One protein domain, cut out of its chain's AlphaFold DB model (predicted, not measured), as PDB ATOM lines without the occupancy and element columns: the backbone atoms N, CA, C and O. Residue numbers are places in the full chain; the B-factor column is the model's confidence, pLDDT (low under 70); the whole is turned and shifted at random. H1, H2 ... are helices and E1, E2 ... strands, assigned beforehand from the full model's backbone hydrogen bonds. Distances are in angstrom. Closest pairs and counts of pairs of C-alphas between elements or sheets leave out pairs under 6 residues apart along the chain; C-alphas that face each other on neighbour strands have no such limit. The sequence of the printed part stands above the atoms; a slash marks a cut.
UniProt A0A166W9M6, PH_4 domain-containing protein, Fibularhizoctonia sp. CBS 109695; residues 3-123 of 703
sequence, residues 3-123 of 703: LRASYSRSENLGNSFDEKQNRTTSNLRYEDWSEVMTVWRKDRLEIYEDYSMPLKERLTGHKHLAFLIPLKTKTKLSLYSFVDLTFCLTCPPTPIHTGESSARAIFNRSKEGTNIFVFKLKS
ATOM      1  N   LEU A   3     193.231 160.231 275.576       93.25
ATOM      2  CA  LEU A   3     193.948 160.530 276.809       93.25
ATOM      3  C   LEU A   3     193.123 161.465 277.689       93.25
ATOM      4  O   LEU A   3     192.524 162.426 277.206       93.25
ATOM      5  N   ARG A   4     193.145 161.204 278.993       92.00
ATOM      6  CA  ARG A   4     192.744 162.157 280.025       92.00
ATOM      7  C   ARG A   4     193.886 162.335 281.015       92.00
ATOM      8  O   ARG A   4     194.244 161.391 281.717       92.00
ATOM      9  N   ALA A   5     194.434 163.544 281.077       90.56
ATOM     10  CA  ALA A   5     195.448 163.920 282.057       90.56
ATOM     11  C   ALA A   5     194.778 164.483 283.318       90.56
ATOM     12  O   ALA A   5     193.858 165.298 283.234       90.56
ATOM     13  N   SER A   6     195.219 164.034 284.490       90.56
ATOM     14  CA  SER A   6     194.775 164.528 285.794       90.56
ATOM     15  C   SER A   6     195.964 164.725 286.729       90.56
ATOM     16  O   SER A   6     196.982 164.060 286.595       90.56
ATOM     17  N   TYR A   7     195.851 165.667 287.655       89.31
ATOM     18  CA  TYR A   7     196.877 165.998 288.634       89.31
ATOM     19  C   TYR A   7     196.279 165.935 290.034       89.31
ATOM     20  O   TYR A   7     195.210 166.503 290.298       89.31
ATOM     21  N   SER A   8     197.003 165.268 290.929       88.12
ATOM     22  CA  SER A   8     196.754 165.280 292.365       88.12
ATOM     23  C   SER A   8     197.931 165.923 293.086       88.12
ATOM     24  O   SER A   8     199.087 165.670 292.752       88.12
ATOM     25  N   ARG A   9     197.637 166.715 294.122       84.06
ATOM     26  CA  ARG A   9     198.667 167.215 295.047       84.06
ATOM     27  C   ARG A   9     199.235 166.114 295.939       84.06
ATOM     28  O   ARG A   9     200.324 166.276 296.466       84.06
ATOM     29  N   SER A  10     198.488 165.028 296.138       81.62
ATOM     30  CA  SER A  10     198.948 163.917 296.964       81.62
ATOM     31  C   SER A  10     200.013 163.123 296.213       81.62
ATOM     32  O   SER A  10     199.787 162.729 295.071       81.62
ATOM     33  N   GLU A  11     201.156 162.877 296.851       72.75
ATOM     34  CA  GLU A  11     202.255 162.091 296.269       72.75
ATOM     35  C   GLU A  11     201.994 160.579 296.307       72.75
ATOM     36  O   GLU A  11     202.582 159.820 295.541       72.75
ATOM     37  N   ASN A  12     201.089 160.133 297.184       70.62
ATOM     38  CA  ASN A  12     200.750 158.726 297.362       70.62
ATOM     39  C   ASN A  12     199.257 158.504 297.096       70.62
ATOM     40  O   ASN A  12     198.421 158.635 297.986       70.62
ATOM     41  N   LEU A  13     198.930 158.133 295.857       75.06
ATOM     42  CA  LEU A  13     197.573 157.758 295.432       75.06
ATOM     43  C   LEU A  13     197.248 156.268 295.644       75.06
ATOM     44  O   LEU A  13     196.184 155.818 295.232       75.06
ATOM     45  N   GLY A  14     198.140 155.515 296.295       73.44
ATOM     46  CA  GLY A  14     198.053 154.062 296.447       73.44
ATOM     47  C   GLY A  14     198.958 153.299 295.472       73.44
ATOM     48  O   GLY A  14     199.803 153.876 294.777       73.44
ATOM     49  N   ASN A  15     198.823 151.971 295.463       75.25
ATOM     50  CA  ASN A  15     199.557 151.097 294.539       75.25
ATOM     51  C   ASN A  15     198.857 150.929 293.191       75.25
ATOM     52  O   ASN A  15     199.534 150.652 292.207       75.25
ATOM     53  N   SER A  16     197.546 151.154 293.149       83.44
ATOM     54  CA  SER A  16     196.733 151.079 291.947       83.44
ATOM     55  C   SER A  16     195.763 152.254 291.879       83.44
ATOM     56  O   SER A  16     195.242 152.700 292.902       83.44
ATOM     57  N   PHE A  17     195.548 152.785 290.675       88.31
ATOM     58  CA  PHE A  17     194.578 153.852 290.429       88.31
ATOM     59  C   PHE A  17     193.452 153.338 289.525       88.31
ATOM     60  O   PHE A  17     193.524 153.413 288.302       88.31
ATOM     61  N   ASP A  18     192.418 152.777 290.143       88.69
ATOM     62  CA  ASP A  18     191.230 152.272 289.454       88.69
ATOM     63  C   ASP A  18     190.032 153.228 289.583       88.69
ATOM     64  O   ASP A  18     190.117 154.323 290.146       88.69
ATOM     65  N   GLU A  19     188.890 152.816 289.038       88.06
ATOM     66  CA  GLU A  19     187.645 153.580 289.095       88.06
ATOM     67  C   GLU A  19     187.197 153.906 290.532       88.06
ATOM     68  O   GLU A  19     186.774 155.032 290.817       88.06
ATOM     69  N   LYS A  20     187.350 152.949 291.457       86.31
ATOM     70  CA  LYS A  20     186.985 153.111 292.870       86.31
ATOM     71  C   LYS A  20     187.905 154.120 293.554       86.31
ATOM     72  O   LYS A  20     187.416 154.980 294.288       86.31
ATOM     73  N   GLN A  21     189.207 154.042 293.284       88.19
ATOM     74  CA  GLN A  21     190.202 154.972 293.803       88.19
ATOM     75  C   GLN A  21     189.994 156.383 293.241       88.19
ATOM     76  O   GLN A  21     190.078 157.363 293.980       88.19
ATOM     77  N   ASN A  22     189.657 156.517 291.955       89.06
ATOM     78  CA  ASN A  22     189.336 157.812 291.356       89.06
ATOM     79  C   ASN A  22     188.100 158.455 292.008       89.06
ATOM     80  O   ASN A  22     188.074 159.663 292.237       89.06
ATOM     81  N   ARG A  23     187.094 157.649 292.367       86.38
ATOM     82  CA  ARG A  23     185.891 158.130 293.060       86.38
ATOM     83  C   ARG A  23     186.183 158.691 294.452       86.38
ATOM     84  O   ARG A  23     185.582 159.685 294.845       86.38
ATOM     85  N   THR A  24     187.086 158.064 295.203       86.31
ATOM     86  CA  THR A  24     187.429 158.483 296.573       86.31
ATOM     87  C   THR A  24     188.507 159.566 296.620       86.31
ATOM     88  O   THR A  24     188.628 160.273 297.623       86.31
ATOM     89  N   THR A  25     189.287 159.727 295.548       85.88
ATOM     90  CA  THR A  25     190.359 160.724 295.490       85.88
ATOM     91  C   THR A  25     189.779 162.132 295.352       85.88
ATOM     92  O   THR A  25     189.226 162.512 294.320       85.88
ATOM     93  N   SER A  26     189.950 162.949 296.391       77.44
ATOM     94  CA  SER A  26     189.516 164.347 296.389       77.44
ATOM     95  C   SER A  26     190.503 165.271 295.660       77.44
ATOM     96  O   SER A  26     191.688 164.972 295.515       77.44
ATOM     97  N   ASN A  27     190.016 166.438 295.222       78.94
ATOM     98  CA  ASN A  27     190.821 167.529 294.652       78.94
ATOM     99  C   ASN A  27     191.611 167.195 293.368       78.94
ATOM    100  O   ASN A  27     192.581 167.888 293.046       78.94
ATOM    101  N   LEU A  28     191.178 166.189 292.602       84.56
ATOM    102  CA  LEU A  28     191.731 165.908 291.277       84.56
ATOM    103  C   LEU A  28     191.415 167.044 290.302       84.56
ATOM    104  O   LEU A  28     190.254 167.357 290.032       84.56
ATOM    105  N   ARG A  29     192.463 167.635 289.731       82.94
ATOM    106  CA  ARG A  29     192.338 168.571 288.608       82.94
ATOM    107  C   ARG A  29     192.543 167.789 287.325       82.94
ATOM    108  O   ARG A  29     193.587 167.172 287.172       82.94
ATOM    109  N   TYR A  30     191.577 167.801 286.419       83.69
ATOM    110  CA  TYR A  30     191.639 167.014 285.190       83.69
ATOM    111  C   TYR A  30     191.424 167.873 283.950       83.69
ATOM    112  O   TYR A  30     190.692 168.862 283.986       83.69
ATOM    113  N   GLU A  31     192.025 167.447 282.845       82.69
ATOM    114  CA  GLU A  31     191.666 167.903 281.509       82.69
ATOM    115  C   GLU A  31     190.515 167.068 280.940       82.69
ATOM    116  O   GLU A  31     190.206 165.966 281.408       82.69
ATOM    117  N   ASP A  32     189.850 167.613 279.926       83.62
ATOM    118  CA  ASP A  32     188.905 166.841 279.134       83.62
ATOM    119  C   ASP A  32     189.632 165.804 278.266       83.62
ATOM    120  O   ASP A  32     190.838 165.878 278.053       83.62
ATOM    121  N   TRP A  33     188.891 164.808 277.769       88.31
ATOM    122  CA  TRP A  33     189.457 163.798 276.879       88.31
ATOM    123  C   TRP A  33     189.922 164.450 275.575       88.31
ATOM    124  O   TRP A  33     189.119 165.102 274.902       88.31
ATOM    125  N   SER A  34     191.171 164.204 275.194       88.50
ATOM    126  CA  SER A  34     191.729 164.565 273.891       88.50
ATOM    127  C   SER A  34     192.189 163.312 273.147       88.50
ATOM    128  O   SER A  34     192.550 162.299 273.749       88.50
ATOM    129  N   GLU A  35     192.122 163.338 271.816       90.44
ATOM    130  CA  GLU A  35     192.787 162.325 271.002       90.44
ATOM    131  C   GLU A  35     194.237 162.757 270.800       90.44
ATOM    132  O   GLU A  35     194.505 163.885 270.395       90.44
ATOM    133  N   VAL A  36     195.165 161.861 271.113       90.56
ATOM    134  CA  VAL A  36     196.599 162.138 271.127       90.56
ATOM    135  C   VAL A  36     197.362 161.072 270.357       90.56
ATOM    136  O   VAL A  36     196.934 159.912 270.264       90.56
ATOM    137  N   MET A  37     198.519 161.453 269.832       90.81
ATOM    138  CA  MET A  37     199.512 160.516 269.325       90.81
ATOM    139  C   MET A  37     200.484 160.182 270.458       90.81
ATOM    140  O   MET A  37     201.138 161.065 271.001       90.81
ATOM    141  N   THR A  38     200.566 158.904 270.815       92.25
ATOM    142  CA  THR A  38     201.466 158.416 271.865       92.25
ATOM    143  C   THR A  38     202.633 157.700 271.211       92.25
ATOM    144  O   THR A  38     202.424 156.753 270.451       92.25
ATOM    145  N   VAL A  39     203.849 158.135 271.515       91.44
ATOM    146  CA  VAL A  39     205.077 157.558 270.973       91.44
ATOM    147  C   VAL A  39     205.924 157.041 272.115       91.44
ATOM    148  O   VAL A  39     206.218 157.762 273.063       91.44
ATOM    149  N   TRP A  40     206.346 155.789 272.008       92.00
ATOM    150  CA  TRP A  40     207.308 155.215 272.931       92.00
ATOM    151  C   TRP A  40     208.720 155.406 272.380       92.00
ATOM    152  O   TRP A  40     209.039 154.907 271.301       92.00
ATOM    153  N   ARG A  41     209.585 156.114 273.118       88.88
ATOM    154  CA  ARG A  41     211.013 156.245 272.794       88.88
ATOM    155  C   ARG A  41     211.872 155.901 274.005       88.88
ATOM    156  O   ARG A  41     211.956 156.684 274.944       88.88
ATOM    157  N   LYS A  42     212.575 154.767 273.938       86.12
ATOM    158  CA  LYS A  42     213.458 154.277 275.012       86.12
ATOM    159  C   LYS A  42     212.712 154.204 276.353       86.12
ATOM    160  O   LYS A  42     211.765 153.442 276.473       86.12
ATOM    161  N   ASP A  43     213.107 155.024 277.319       86.81
ATOM    162  CA  ASP A  43     212.627 155.061 278.697       86.81
ATOM    163  C   ASP A  43     211.580 156.153 278.955       86.81
ATOM    164  O   ASP A  43     211.379 156.571 280.098       86.81
ATOM    165  N   ARG A  44     210.904 156.631 277.907       88.75
ATOM    166  CA  ARG A  44     209.850 157.643 278.015       88.75
ATOM    167  C   ARG A  44     208.735 157.444 276.994       88.75
ATOM    168  O   ARG A  44     208.956 156.963 275.879       88.75
ATOM    169  N   LEU A  45     207.545 157.898 277.369       92.25
ATOM    170  CA  LEU A  45     206.427 158.106 276.458       92.25
ATOM    171  C   LEU A  45     206.286 159.594 276.163       92.25
ATOM    172  O   LEU A  45     206.231 160.423 277.069       92.25
ATOM    173  N   GLU A  46     206.194 159.914 274.884       90.75
ATOM    174  CA  GLU A  46     205.974 161.258 274.372       90.75
ATOM    175  C   GLU A  46     204.530 161.349 273.866       90.75
ATOM    176  O   GLU A  46     204.088 160.528 273.057       90.75
ATOM    177  N   ILE A  47     203.782 162.335 274.360       90.69
ATOM    178  CA  ILE A  47     202.386 162.563 273.982       90.69
ATOM    179  C   ILE A  47     202.316 163.809 273.113       90.69
ATOM    180  O   ILE A  47     202.679 164.902 273.546       90.69
ATOM    181  N   TYR A  48     201.794 163.640 271.905       88.62
ATOM    182  CA  TYR A  48     201.675 164.682 270.902       88.62
ATOM    183  C   TYR A  48     200.213 165.028 270.606       88.62
ATOM    184  O   TYR A  48     199.360 164.148 270.466       88.62
ATOM    185  N   GLU A  49     199.948 166.320 270.447       86.62
ATOM    186  CA  GLU A  49     198.648 166.895 270.097       86.62
ATOM    187  C   GLU A  49     198.762 167.798 268.857       86.62
ATOM    188  O   GLU A  49     199.857 168.195 268.442       86.62
ATOM    189  N   ASP A  50     197.619 168.140 268.260       84.25
ATOM    190  CA  ASP A  50     197.567 169.165 267.216       84.25
ATOM    191  C   ASP A  50     197.873 170.551 267.814       84.25
ATOM    192  O   ASP A  50     197.506 170.859 268.951       84.25
ATOM    193  N   TYR A  51     198.521 171.426 267.041       79.69
ATOM    194  CA  TYR A  51     198.705 172.817 267.459       79.69
ATOM    195  C   TYR A  51     197.370 173.563 267.533       79.69
ATOM    196  O   TYR A  51     196.513 173.423 266.664       79.69
ATOM    197  N   SER A  52     197.235 174.453 268.520       75.00
ATOM    198  CA  SER A  52     196.077 175.349 268.629       75.00
ATOM    199  C   SER A  52     195.989 176.366 267.485       75.00
ATOM    200  O   SER A  52     194.891 176.778 267.115       75.00
ATOM    201  N   MET A  53     197.132 176.777 266.921       75.00
ATOM    202  CA  MET A  53     197.187 177.687 265.777       75.00
ATOM    203  C   MET A  53     197.209 176.908 264.454       75.00
ATOM    204  O   MET A  53     198.076 176.043 264.282       75.00
ATOM    205  N   PRO A  54     196.319 177.232 263.496       68.44
ATOM    206  CA  PRO A  54     196.302 176.581 262.187       68.44
ATOM    207  C   PRO A  54     197.626 176.817 261.437       68.44
ATOM    208  O   PRO A  54     198.307 177.812 261.669       68.44
ATOM    209  N   LEU A  55     197.998 175.896 260.538       73.31
ATOM    210  CA  LEU A  55     199.232 175.892 259.720       73.31
ATOM    211  C   LEU A  55     200.567 175.719 260.464       73.31
ATOM    212  O   LEU A  55     201.565 175.426 259.806       73.31
ATOM    213  N   LYS A  56     200.610 175.821 261.798       75.19
ATOM    214  CA  LYS A  56     201.862 175.674 262.558       75.19
ATOM    215  C   LYS A  56     202.517 174.306 262.352       75.19
ATOM    216  O   LYS A  56     203.712 174.265 262.112       75.19
ATOM    217  N   GLU A  57     201.733 173.228 262.319       76.69
ATOM    218  CA  GLU A  57     202.229 171.874 262.009       76.69
ATOM    219  C   GLU A  57     202.874 171.790 260.617       76.69
ATOM    220  O   GLU A  57     203.899 171.139 260.446       76.69
ATOM    221  N   ARG A  58     202.325 172.503 259.621       73.25
ATOM    222  CA  ARG A  58     202.891 172.543 258.263       73.25
ATOM    223  C   ARG A  58     204.205 173.326 258.208       73.25
ATOM    224  O   ARG A  58     205.032 173.051 257.349       73.25
ATOM    225  N   LEU A  59     204.373 174.311 259.092       76.75
ATOM    226  CA  LEU A  59     205.580 175.133 259.188       76.75
ATOM    227  C   LEU A  59     206.687 174.440 259.986       76.75
ATOM    228  O   LEU A  59     207.847 174.510 259.596       76.75
ATOM    229  N   THR A  60     206.342 173.788 261.099       75.19
ATOM    230  CA  THR A  60     207.311 173.108 261.969       75.19
ATOM    231  C   THR A  60     207.630 171.690 261.504       75.19
ATOM    232  O   THR A  60     208.647 171.136 261.904       75.19
ATOM    233  N   GLY A  61     206.769 171.084 260.680       79.00
ATOM    234  CA  GLY A  61     206.931 169.715 260.189       79.00
ATOM    235  C   GLY A  61     206.697 168.634 261.250       79.00
ATOM    236  O   GLY A  61     206.916 167.459 260.973       79.00
ATOM    237  N   HIS A  62     206.248 169.000 262.455       81.81
ATOM    238  CA  HIS A  62     205.996 168.072 263.558       81.81
ATOM    239  C   HIS A  62     204.768 168.479 264.379       81.81
ATOM    240  O   HIS A  62     204.353 169.635 264.337       81.81
ATOM    241  N   LYS A  63     204.208 167.549 265.159       84.12
ATOM    242  CA  LYS A  63     203.115 167.804 266.113       84.12
ATOM    243  C   LYS A  63     203.617 168.435 267.418       84.12
ATOM    244  O   LYS A  63     204.817 168.451 267.700       84.12
ATOM    245  N   HIS A  64     202.704 168.971 268.227       83.31
ATOM    246  CA  HIS A  64     203.037 169.612 269.499       83.31
ATOM    247  C   HIS A  64     203.256 168.572 270.603       83.31
ATOM    248  O   HIS A  64     202.329 167.835 270.924       83.31
ATOM    249  N   LEU A  65     204.444 168.535 271.215       85.19
ATOM    250  CA  LEU A  65     204.712 167.707 272.396       85.19
ATOM    251  C   LEU A  65     203.992 168.301 273.619       85.19
ATOM    252  O   LEU A  65     204.375 169.365 274.100       85.19
ATOM    253  N   ALA A  66     202.944 167.622 274.087       82.69
ATOM    254  CA  ALA A  66     202.079 168.064 275.181       82.69
ATOM    255  C   ALA A  66     202.485 167.481 276.543       82.69
ATOM    256  O   ALA A  66     202.466 168.195 277.538       82.69
ATOM    257  N   PHE A  67     202.855 166.197 276.597       84.81
ATOM    258  CA  PHE A  67     203.269 165.543 277.842       84.81
ATOM    259  C   PHE A  67     204.433 164.578 277.610       84.81
ATOM    260  O   PHE A  67     204.600 164.027 276.520       84.81
ATOM    261  N   LEU A  68     205.214 164.351 278.665       87.50
ATOM    262  CA  LEU A  68     206.323 163.410 278.706       87.50
ATOM    263  C   LEU A  68     206.158 162.566 279.967       87.50
ATOM    264  O   LEU A  68     206.108 163.101 281.073       87.50
ATOM    265  N   ILE A  69     206.042 161.253 279.786       89.44
ATOM    266  CA  ILE A  69     205.893 160.289 280.876       89.44
ATOM    267  C   ILE A  69     207.195 159.493 280.968       89.44
ATOM    268  O   ILE A  69     207.461 158.671 280.088       89.44
ATOM    269  N   PRO A  70     208.024 159.714 281.995       89.06
ATOM    270  CA  PRO A  70     209.204 158.891 282.218       89.06
ATOM    271  C   PRO A  70     208.801 157.471 282.653       89.06
ATOM    272  O   PRO A  70     207.880 157.303 283.449       89.06
ATOM    273  N   LEU A  71     209.470 156.436 282.136       87.56
ATOM    274  CA  LEU A  71     209.181 155.027 282.458       87.56
ATOM    275  C   LEU A  71     210.114 154.461 283.537       87.56
ATOM    276  O   LEU A  71     209.676 153.663 284.352       87.56
ATOM    277  N   LYS A  72     211.371 154.918 283.608       79.81
ATOM    278  CA  LYS A  72     212.340 154.475 284.636       79.81
ATOM    279  C   LYS A  72     212.149 155.102 286.018       79.81
ATOM    280  O   LYS A  72     212.759 154.672 286.992       79.81
ATOM    281  N   THR A  73     211.367 156.171 286.104       69.69
ATOM    282  CA  THR A  73     211.024 156.821 287.375       69.69
ATOM    283  C   THR A  73     209.983 155.996 288.135       69.69
ATOM    284  O   THR A  73     209.590 154.935 287.672       69.69
ATOM    285  N   LYS A  74     209.497 156.480 289.290       83.12
ATOM    286  CA  LYS A  74     208.402 155.888 290.098       83.12
ATOM    287  C   LYS A  74     207.039 155.863 289.366       83.12
ATOM    288  O   LYS A  74     206.027 156.306 289.907       83.12
ATOM    289  N   THR A  75     207.019 155.401 288.125       89.62
ATOM    290  CA  THR A  75     205.856 155.301 287.261       89.62
ATOM    291  C   THR A  75     205.191 153.962 287.506       89.62
ATOM    292  O   THR A  75     205.844 152.922 287.497       89.62
ATOM    293  N   LYS A  76     203.886 153.985 287.755       90.06
ATOM    294  CA  LYS A  76     203.089 152.781 287.984       90.06
ATOM    295  C   LYS A  76     202.074 152.634 286.866       90.06
ATOM    296  O   LYS A  76     201.439 153.614 286.475       90.06
ATOM    297  N   LEU A  77     201.925 151.409 286.385       91.88
ATOM    298  CA  LEU A  77     200.815 150.997 285.542       91.88
ATOM    299  C   LEU A  77     199.672 150.520 286.444       91.88
ATOM    300  O   LEU A  77     199.887 149.982 287.530       91.88
ATOM    301  N   SER A  78     198.437 150.786 286.044       91.50
ATOM    302  CA  SER A  78     197.262 150.187 286.671       91.50
ATOM    303  C   SER A  78     196.167 150.001 285.637       91.50
ATOM    304  O   SER A  78     196.028 150.786 284.694       91.50
ATOM    305  N   LEU A  79     195.365 148.960 285.821       91.12
ATOM    306  CA  LEU A  79     194.124 148.809 285.084       91.12
ATOM    307  C   LEU A  79     193.076 149.739 285.702       91.12
ATOM    308  O   LEU A  79     192.762 149.613 286.883       91.12
ATOM    309  N   TYR A  80     192.531 150.650 284.897       90.94
ATOM    310  CA  TYR A  80     191.506 151.579 285.359       90.94
ATOM    311  C   TYR A  80     190.115 150.932 285.333       90.94
ATOM    312  O   TYR A  80     189.368 151.024 286.304       90.94
ATOM    313  N   SER A  81     189.772 150.267 284.222       91.19
ATOM    314  CA  SER A  81     188.518 149.522 284.072       91.19
ATOM    315  C   SER A  81     188.717 148.303 283.170       91.19
ATOM    316  O   SER A  81     189.174 148.422 282.031       91.19
ATOM    317  N   PHE A  82     188.370 147.115 283.678       90.62
ATOM    318  CA  PHE A  82     188.459 145.855 282.926       90.62
ATOM    319  C   PHE A  82     187.387 145.764 281.823       90.62
ATOM    320  O   PHE A  82     187.617 145.186 280.761       90.62
ATOM    321  N   VAL A  83     186.231 146.401 282.040       91.12
ATOM    322  CA  VAL A  83     185.069 146.388 281.134       91.12
ATOM    323  C   VAL A  83     185.432 146.936 279.753       91.12
ATOM    324  O   VAL A  83     185.230 146.294 278.717       91.12
ATOM    325  N   ASP A  84     186.003 148.138 279.729       91.69
ATOM    326  CA  ASP A  84     186.383 148.834 278.505       91.69
ATOM    327  C   ASP A  84     187.887 148.737 278.190       91.69
ATOM    328  O   ASP A  84     188.310 149.266 277.164       91.69
ATOM    329  N   LEU A  85     188.678 148.026 279.002       91.62
ATOM    330  CA  LEU A  85     190.142 147.953 278.908       91.62
ATOM    331  C   LEU A  85     190.806 149.336 278.851       91.62
ATOM    332  O   LEU A  85     191.653 149.612 277.997       91.62
ATOM    333  N   THR A  86     190.401 150.222 279.755       93.38
ATOM    334  CA  THR A  86     191.107 151.477 280.018       93.38
ATOM    335  C   THR A  86     192.214 151.218 281.035       93.38
ATOM    336  O   THR A  86     191.979 150.596 282.074       93.38
ATOM    337  N   PHE A  87     193.416 151.729 280.775       94.06
ATOM    338  CA  PHE A  87     194.533 151.675 281.721       94.06
ATOM    339  C   PHE A  87     195.011 153.077 282.076       94.06
ATOM    340  O   PHE A  87     194.726 154.047 281.371       94.06
ATOM    341  N   CYS A  88     195.749 153.192 283.172       93.00
ATOM    342  CA  CYS A  88     196.347 154.448 283.582       93.00
ATOM    343  C   CYS A  88     197.817 154.296 283.961       93.00
ATOM    344  O   CYS A  88     198.255 153.252 284.444       93.00
ATOM    345  N   LEU A  89     198.557 155.382 283.767       93.19
ATOM    346  CA  LEU A  89     199.918 155.561 284.240       93.19
ATOM    347  C   LEU A  89     199.933 156.677 285.280       93.19
ATOM    348  O   LEU A  89     199.480 157.788 285.002       93.19
ATOM    349  N   THR A  90     200.474 156.398 286.460       91.50
ATOM    350  CA  THR A  90     200.731 157.420 287.481       91.50
ATOM    351  C   THR A  90     202.223 157.663 287.574       91.50
ATOM    352  O   THR A  90     202.973 156.701 287.713       91.50
ATOM    353  N   CYS A  91     202.661 158.914 287.514       89.62
ATOM    354  CA  CYS A  91     204.078 159.270 287.531       89.62
ATOM    355  C   CYS A  91     204.304 160.612 288.244       89.62
ATOM    356  O   CYS A  91     203.363 161.405 288.386       89.62
ATOM    357  N   PRO A  92     205.534 160.890 288.709       86.19
ATOM    358  CA  PRO A  92     205.867 162.208 289.232       86.19
ATOM    359  C   PRO A  92     205.736 163.290 288.140       86.19
ATOM    360  O   PRO A  92     205.969 163.007 286.958       86.19
ATOM    361  N   PRO A  93     205.384 164.537 288.504       83.06
ATOM    362  CA  PRO A  93     205.340 165.652 287.569       83.06
ATOM    363  C   PRO A  93     206.661 165.825 286.821       83.06
ATOM    364  O   PRO A  93     207.730 165.881 287.427       83.06
ATOM    365  N   THR A  94     206.583 165.908 285.494       74.75
ATOM    366  CA  THR A  94     207.754 166.055 284.624       74.75
ATOM    367  C   THR A  94     207.633 167.369 283.855       74.75
ATOM    368  O   THR A  94     206.783 167.464 282.971       74.75
ATOM    369  N   PRO A  95     208.420 168.405 284.197       67.38
ATOM    370  CA  PRO A  95     208.296 169.721 283.585       67.38
ATOM    371  C   PRO A  95     208.767 169.701 282.128       67.38
ATOM    372  O   PRO A  95     209.889 169.289 281.839       67.38
ATOM    373  N   ILE A  96     207.940 170.211 281.213       64.38
ATOM    374  CA  ILE A  96     208.319 170.448 279.813       64.38
ATOM    375  C   ILE A  96     208.489 171.956 279.607       64.38
ATOM    376  O   ILE A  96     207.601 172.747 279.920       64.38
ATOM    377  N   HIS A  97     209.649 172.382 279.104       55.31
ATOM    378  CA  HIS A  97     209.949 173.787 278.784       55.31
ATOM    379  C   HIS A  97     209.565 174.144 277.341       55.31
ATOM    380  O   HIS A  97     210.338 174.744 276.598       55.31
ATOM    381  N   THR A  98     208.358 173.779 276.923       52.09
ATOM    382  CA  THR A  98     207.745 174.283 275.690       52.09
ATOM    383  C   THR A  98     206.764 175.396 276.069       52.09
ATOM    384  O   THR A  98     206.062 175.306 277.069       52.09
ATOM    385  N   GLY A  99     206.781 176.527 275.353       47.31
ATOM    386  CA  GLY A  99     206.018 177.737 275.700       47.31
ATOM    387  C   GLY A  99     204.496 177.533 275.677       47.31
ATOM    388  O   GLY A  99     203.854 177.756 274.652       47.31
ATOM    389  N   GLU A 100     203.933 177.097 276.802       52.66
ATOM    390  CA  GLU A 100     202.548 176.638 276.930       52.66
ATOM    391  C   GLU A 100     201.491 177.710 277.247       52.66
ATOM    392  O   GLU A 100     201.761 178.787 277.781       52.66
ATOM    393  N   SER A 101     200.238 177.326 276.968       51.22
ATOM    394  CA  SER A 101     198.983 177.960 277.394       51.22
ATOM    395  C   SER A 101     198.792 177.925 278.922       51.22
ATOM    396  O   SER A 101     199.039 176.910 279.574       51.22
ATOM    397  N   SER A 102     198.259 179.013 279.495       50.50
ATOM    398  CA  SER A 102     198.053 179.215 280.943       50.50
ATOM    399  C   SER A 102     197.263 178.106 281.661       50.50
ATOM    400  O   SER A 102     197.401 177.973 282.877       50.50
ATOM    401  N   ALA A 103     196.432 177.329 280.957       48.12
ATOM    402  CA  ALA A 103     195.590 176.291 281.564       48.12
ATOM    403  C   ALA A 103     196.374 175.030 281.983       48.12
ATOM    404  O   ALA A 103     195.956 174.334 282.906       48.12
ATOM    405  N   ARG A 104     197.522 174.761 281.342       59.84
ATOM    406  CA  ARG A 104     198.293 173.512 281.504       59.84
ATOM    407  C   ARG A 104     199.540 173.646 282.370       59.84
ATOM    408  O   ARG A 104     200.147 172.652 282.759       59.84
ATOM    409  N   ALA A 105     199.844 174.873 282.787       58.69
ATOM    410  CA  ALA A 105     200.991 175.205 283.620       58.69
ATOM    411  C   ALA A 105     201.088 174.363 284.910       58.69
ATOM    412  O   ALA A 105     202.178 174.179 285.431       58.69
ATOM    413  N   ILE A 106     199.981 173.833 285.435       58.16
ATOM    414  CA  ILE A 106     199.973 173.045 286.679       58.16
ATOM    415  C   ILE A 106     200.644 171.676 286.495       58.16
ATOM    416  O   ILE A 106     201.355 171.242 287.398       58.16
ATOM    417  N   PHE A 107     200.473 171.034 285.336       61.94
ATOM    418  CA  PHE A 107     201.075 169.728 285.038       61.94
ATOM    419  C   PHE A 107     202.594 169.810 284.856       61.94
ATOM    420  O   PHE A 107     203.297 168.839 285.129       61.94
ATOM    421  N   ASN A 108     203.073 170.985 284.437       59.91
ATOM    422  CA  ASN A 108     204.459 171.221 284.046       59.91
ATOM    423  C   ASN A 108     205.250 172.120 285.009       59.91
ATOM    424  O   ASN A 108     206.469 172.169 284.913       59.91
ATOM    425  N   ARG A 109     204.605 172.853 285.929       61.75
ATOM    426  CA  ARG A 109     205.295 173.731 286.904       61.75
ATOM    427  C   ARG A 109     205.313 173.186 288.326       61.75
ATOM    428  O   ARG A 109     206.120 173.649 289.130       61.75
ATOM    429  N   SER A 110     204.430 172.246 288.657       64.25
ATOM    430  CA  SER A 110     204.386 171.660 289.998       64.25
ATOM    431  C   SER A 110     205.547 170.681 290.153       64.25
ATOM    432  O   SER A 110     205.659 169.749 289.368       64.25
ATOM    433  N   LYS A 111     206.421 170.899 291.143       66.88
ATOM    434  CA  LYS A 111     207.537 169.984 291.453       66.88
ATOM    435  C   LYS A 111     207.110 168.792 292.319       66.88
ATOM    436  O   LYS A 111     207.837 167.811 292.394       66.88
ATOM    437  N   GLU A 112     205.938 168.890 292.942       77.69
ATOM    438  CA  GLU A 112     205.379 167.925 293.891       77.69
ATOM    439  C   GLU A 112     203.992 167.457 293.426       77.69
ATOM    440  O   GLU A 112     203.287 168.165 292.692       77.69
ATOM    441  N   GLY A 113     203.587 166.266 293.868       84.56
ATOM    442  CA  GLY A 113     202.306 165.635 293.535       84.56
ATOM    443  C   GLY A 113     202.439 164.449 292.580       84.56
ATOM    444  O   GLY A 113     203.498 163.837 292.454       84.56
ATOM    445  N   THR A 114     201.345 164.077 291.918       88.50
ATOM    446  CA  THR A 114     201.300 162.941 290.983       88.50
ATOM    447  C   THR A 114     200.466 163.286 289.755       88.50
ATOM    448  O   THR A 114     199.311 163.710 289.867       88.50
ATOM    449  N   ASN A 115     201.051 163.062 288.576       90.00
ATOM    450  CA  ASN A 115     200.355 163.107 287.298       90.00
ATOM    451  C   ASN A 115     199.739 161.734 287.010       90.00
ATOM    452  O   ASN A 115     200.408 160.705 287.100       90.00
ATOM    453  N   ILE A 116     198.465 161.731 286.640       92.12
ATOM    454  CA  ILE A 116     197.674 160.556 286.288       92.12
ATOM    455  C   ILE A 116     197.283 160.689 284.818       92.12
ATOM    456  O   ILE A 116     196.566 161.613 284.435       92.12
ATOM    457  N   PHE A 117     197.718 159.745 283.997       93.44
ATOM    458  CA  PHE A 117     197.402 159.687 282.577       93.44
ATOM    459  C   PHE A 117     196.542 158.467 282.303       93.44
ATOM    460  O   PHE A 117     196.997 157.337 282.457       93.44
ATOM    461  N   VAL A 118     195.296 158.688 281.904       94.75
ATOM    462  CA  VAL A 118     194.347 157.613 281.610       94.75
ATOM    463  C   VAL A 118     194.221 157.451 280.104       94.75
ATOM    464  O   VAL A 118     193.838 158.393 279.408       94.75
ATOM    465  N   PHE A 119     194.516 156.254 279.609       95.50
ATOM    466  CA  PHE A 119     194.532 155.928 278.191       95.50
ATOM    467  C   PHE A 119     193.379 155.001 277.828       95.50
ATOM    468  O   PHE A 119     193.218 153.920 278.395       95.50
ATOM    469  N   LYS A 120     192.627 155.397 276.800       95.00
ATOM    470  CA  LYS A 120     191.636 154.547 276.144       95.00
ATOM    471  C   LYS A 120     191.999 154.378 274.672       95.00
ATOM    472  O   LYS A 120     191.948 155.316 273.868       95.00
ATOM    473  N   LEU A 121     192.368 153.156 274.299       93.44
ATOM    474  CA  LEU A 121     192.604 152.780 272.909       93.44
ATOM    475  C   LEU A 121     191.312 152.265 272.276       93.44
ATOM    476  O   LEU A 121     190.379 151.837 272.952       93.44
ATOM    477  N   LYS A 122     191.267 152.344 270.948       88.69
ATOM    478  CA  LYS A 122     190.126 151.912 270.141       88.69
ATOM    479  C   LYS A 122     190.041 150.386 270.061       88.69
ATOM    480  O   LYS A 122     188.982 149.819 270.277       88.69
ATOM    481  N   SER A 123     191.171 149.749 269.763       91.25
ATOM    482  CA  SER A 123     191.313 148.300 269.604       91.25
ATOM    483  C   SER A 123     191.713 147.647 270.928       91.25
ATOM    484  O   SER A 123     192.570 148.179 271.639       91.25
TER     485      SER A 123
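This is residues 3 to 123 of the 703 residues of the protein "PH_4 domain-containing protein" of Fibularhizoctonia sp. CBS 109695 (UniProt A0A166W9M6). What shape does the backbone make? Two small antiparallel sheets stand partly face to face with their strands crossed, E1, E7, E6 and E5 making the larger sheet and E2, E3 and E4 the smaller. H1 and H2 lie toward opposite ends of the longest axis, H1 by E5 and H2 on the loop between E3 and E4, while H3 and the long link before it lie by the gap between E1 and E4. What is it made of? The printed part has 121 residues, with three named helices and seven named strands in the order E1, H1, E2, E3, H2, E4, E5, E6, H3, E7; the class is mixed, helices and strands, with under half of the residues, 59, in named elements. How large is it? It is compact, with a radius of gyration of the C-alphas of 14.6 A and spans of 44, 35 and 28 A.

Where is the larger sheet? E1 is residues 3 to 8, 16.5 A long, from C-alpha 3 at (193.948, 160.530, 276.809); E7 is residues 114 to 120, 19.6 A, ending at C-alpha 120 at (191.636, 154.547, 276.144). E6 is residues 86 to 91, 16.9 A, and E5 is residues 76 to 81, 15.4 A. Where is the smaller sheet? E2 is residues 37 to 41, 12.7 A; E3 is residues 44 to 49, 16.5 A; E4 is residues 64 to 70, 17.7 A, beginning at C-alpha 64 at (203.037, 169.612, 269.499). Which residues are helix? H1 is residues 19 to 24, 8.9 A; H2 is residues 56 to 60, 6.1 A; H3 is residues 105 to 109, 5.6 A.

How is the larger sheet ordered? It runs E1, E7, E6, E5, antiparallel throughout and strongly twisted, with edge strands E1 and E5. N 6 and O 116 of E1 and E7 are 2.8 A apart, N 89 and O 117 of E6 and E7 2.8 A, and N 78 and O 88 of the hairpin E5 and E6 2.9 A, each within hydrogen-bond range. What of the smaller sheet? It runs E2, E3, E4, antiparallel, with N 39 and O 46 of the hairpin E2 and E3 2.9 A apart and N 45 and O 69 of E3 and E4 2.8 A apart, within hydrogen-bond range. Between the two sheets, the closest C-alphas of E4 and E6 are those of Ile 69 and Cys 91, 7.0 A apart, while E4 and E7 are apart. Where do the helices stand? H1 only grazes the larger sheet, with residues 19 to 22, its closest C-alphas to E5 being Glu 19 and Tyr 80 at 5.7 A; H3 only grazes it too, with residues 106 to 108, the C-alphas of Phe 107 and Tyr 7 of E1 being the closest at 6.7 A. H2 is on neither sheet, and in H1, H2 and H3 every O i to N i+4 pair is within hydrogen-bond range.

How far does it reach? The two C-alphas farthest apart are those of Thr 24 and Leu 59, 44.8 A, and the printed part has no cut. Which links are long? Those from H1 to E2 and from E6 to H3 are long; in the first, residues 29 to 30 make a short antiparallel pairing with residues 6 to 7 of E1. Where is confidence low? The mean pLDDT of the printed part is 81.9, and residue 54, residue 73 and residues 95 to 111 are under 70.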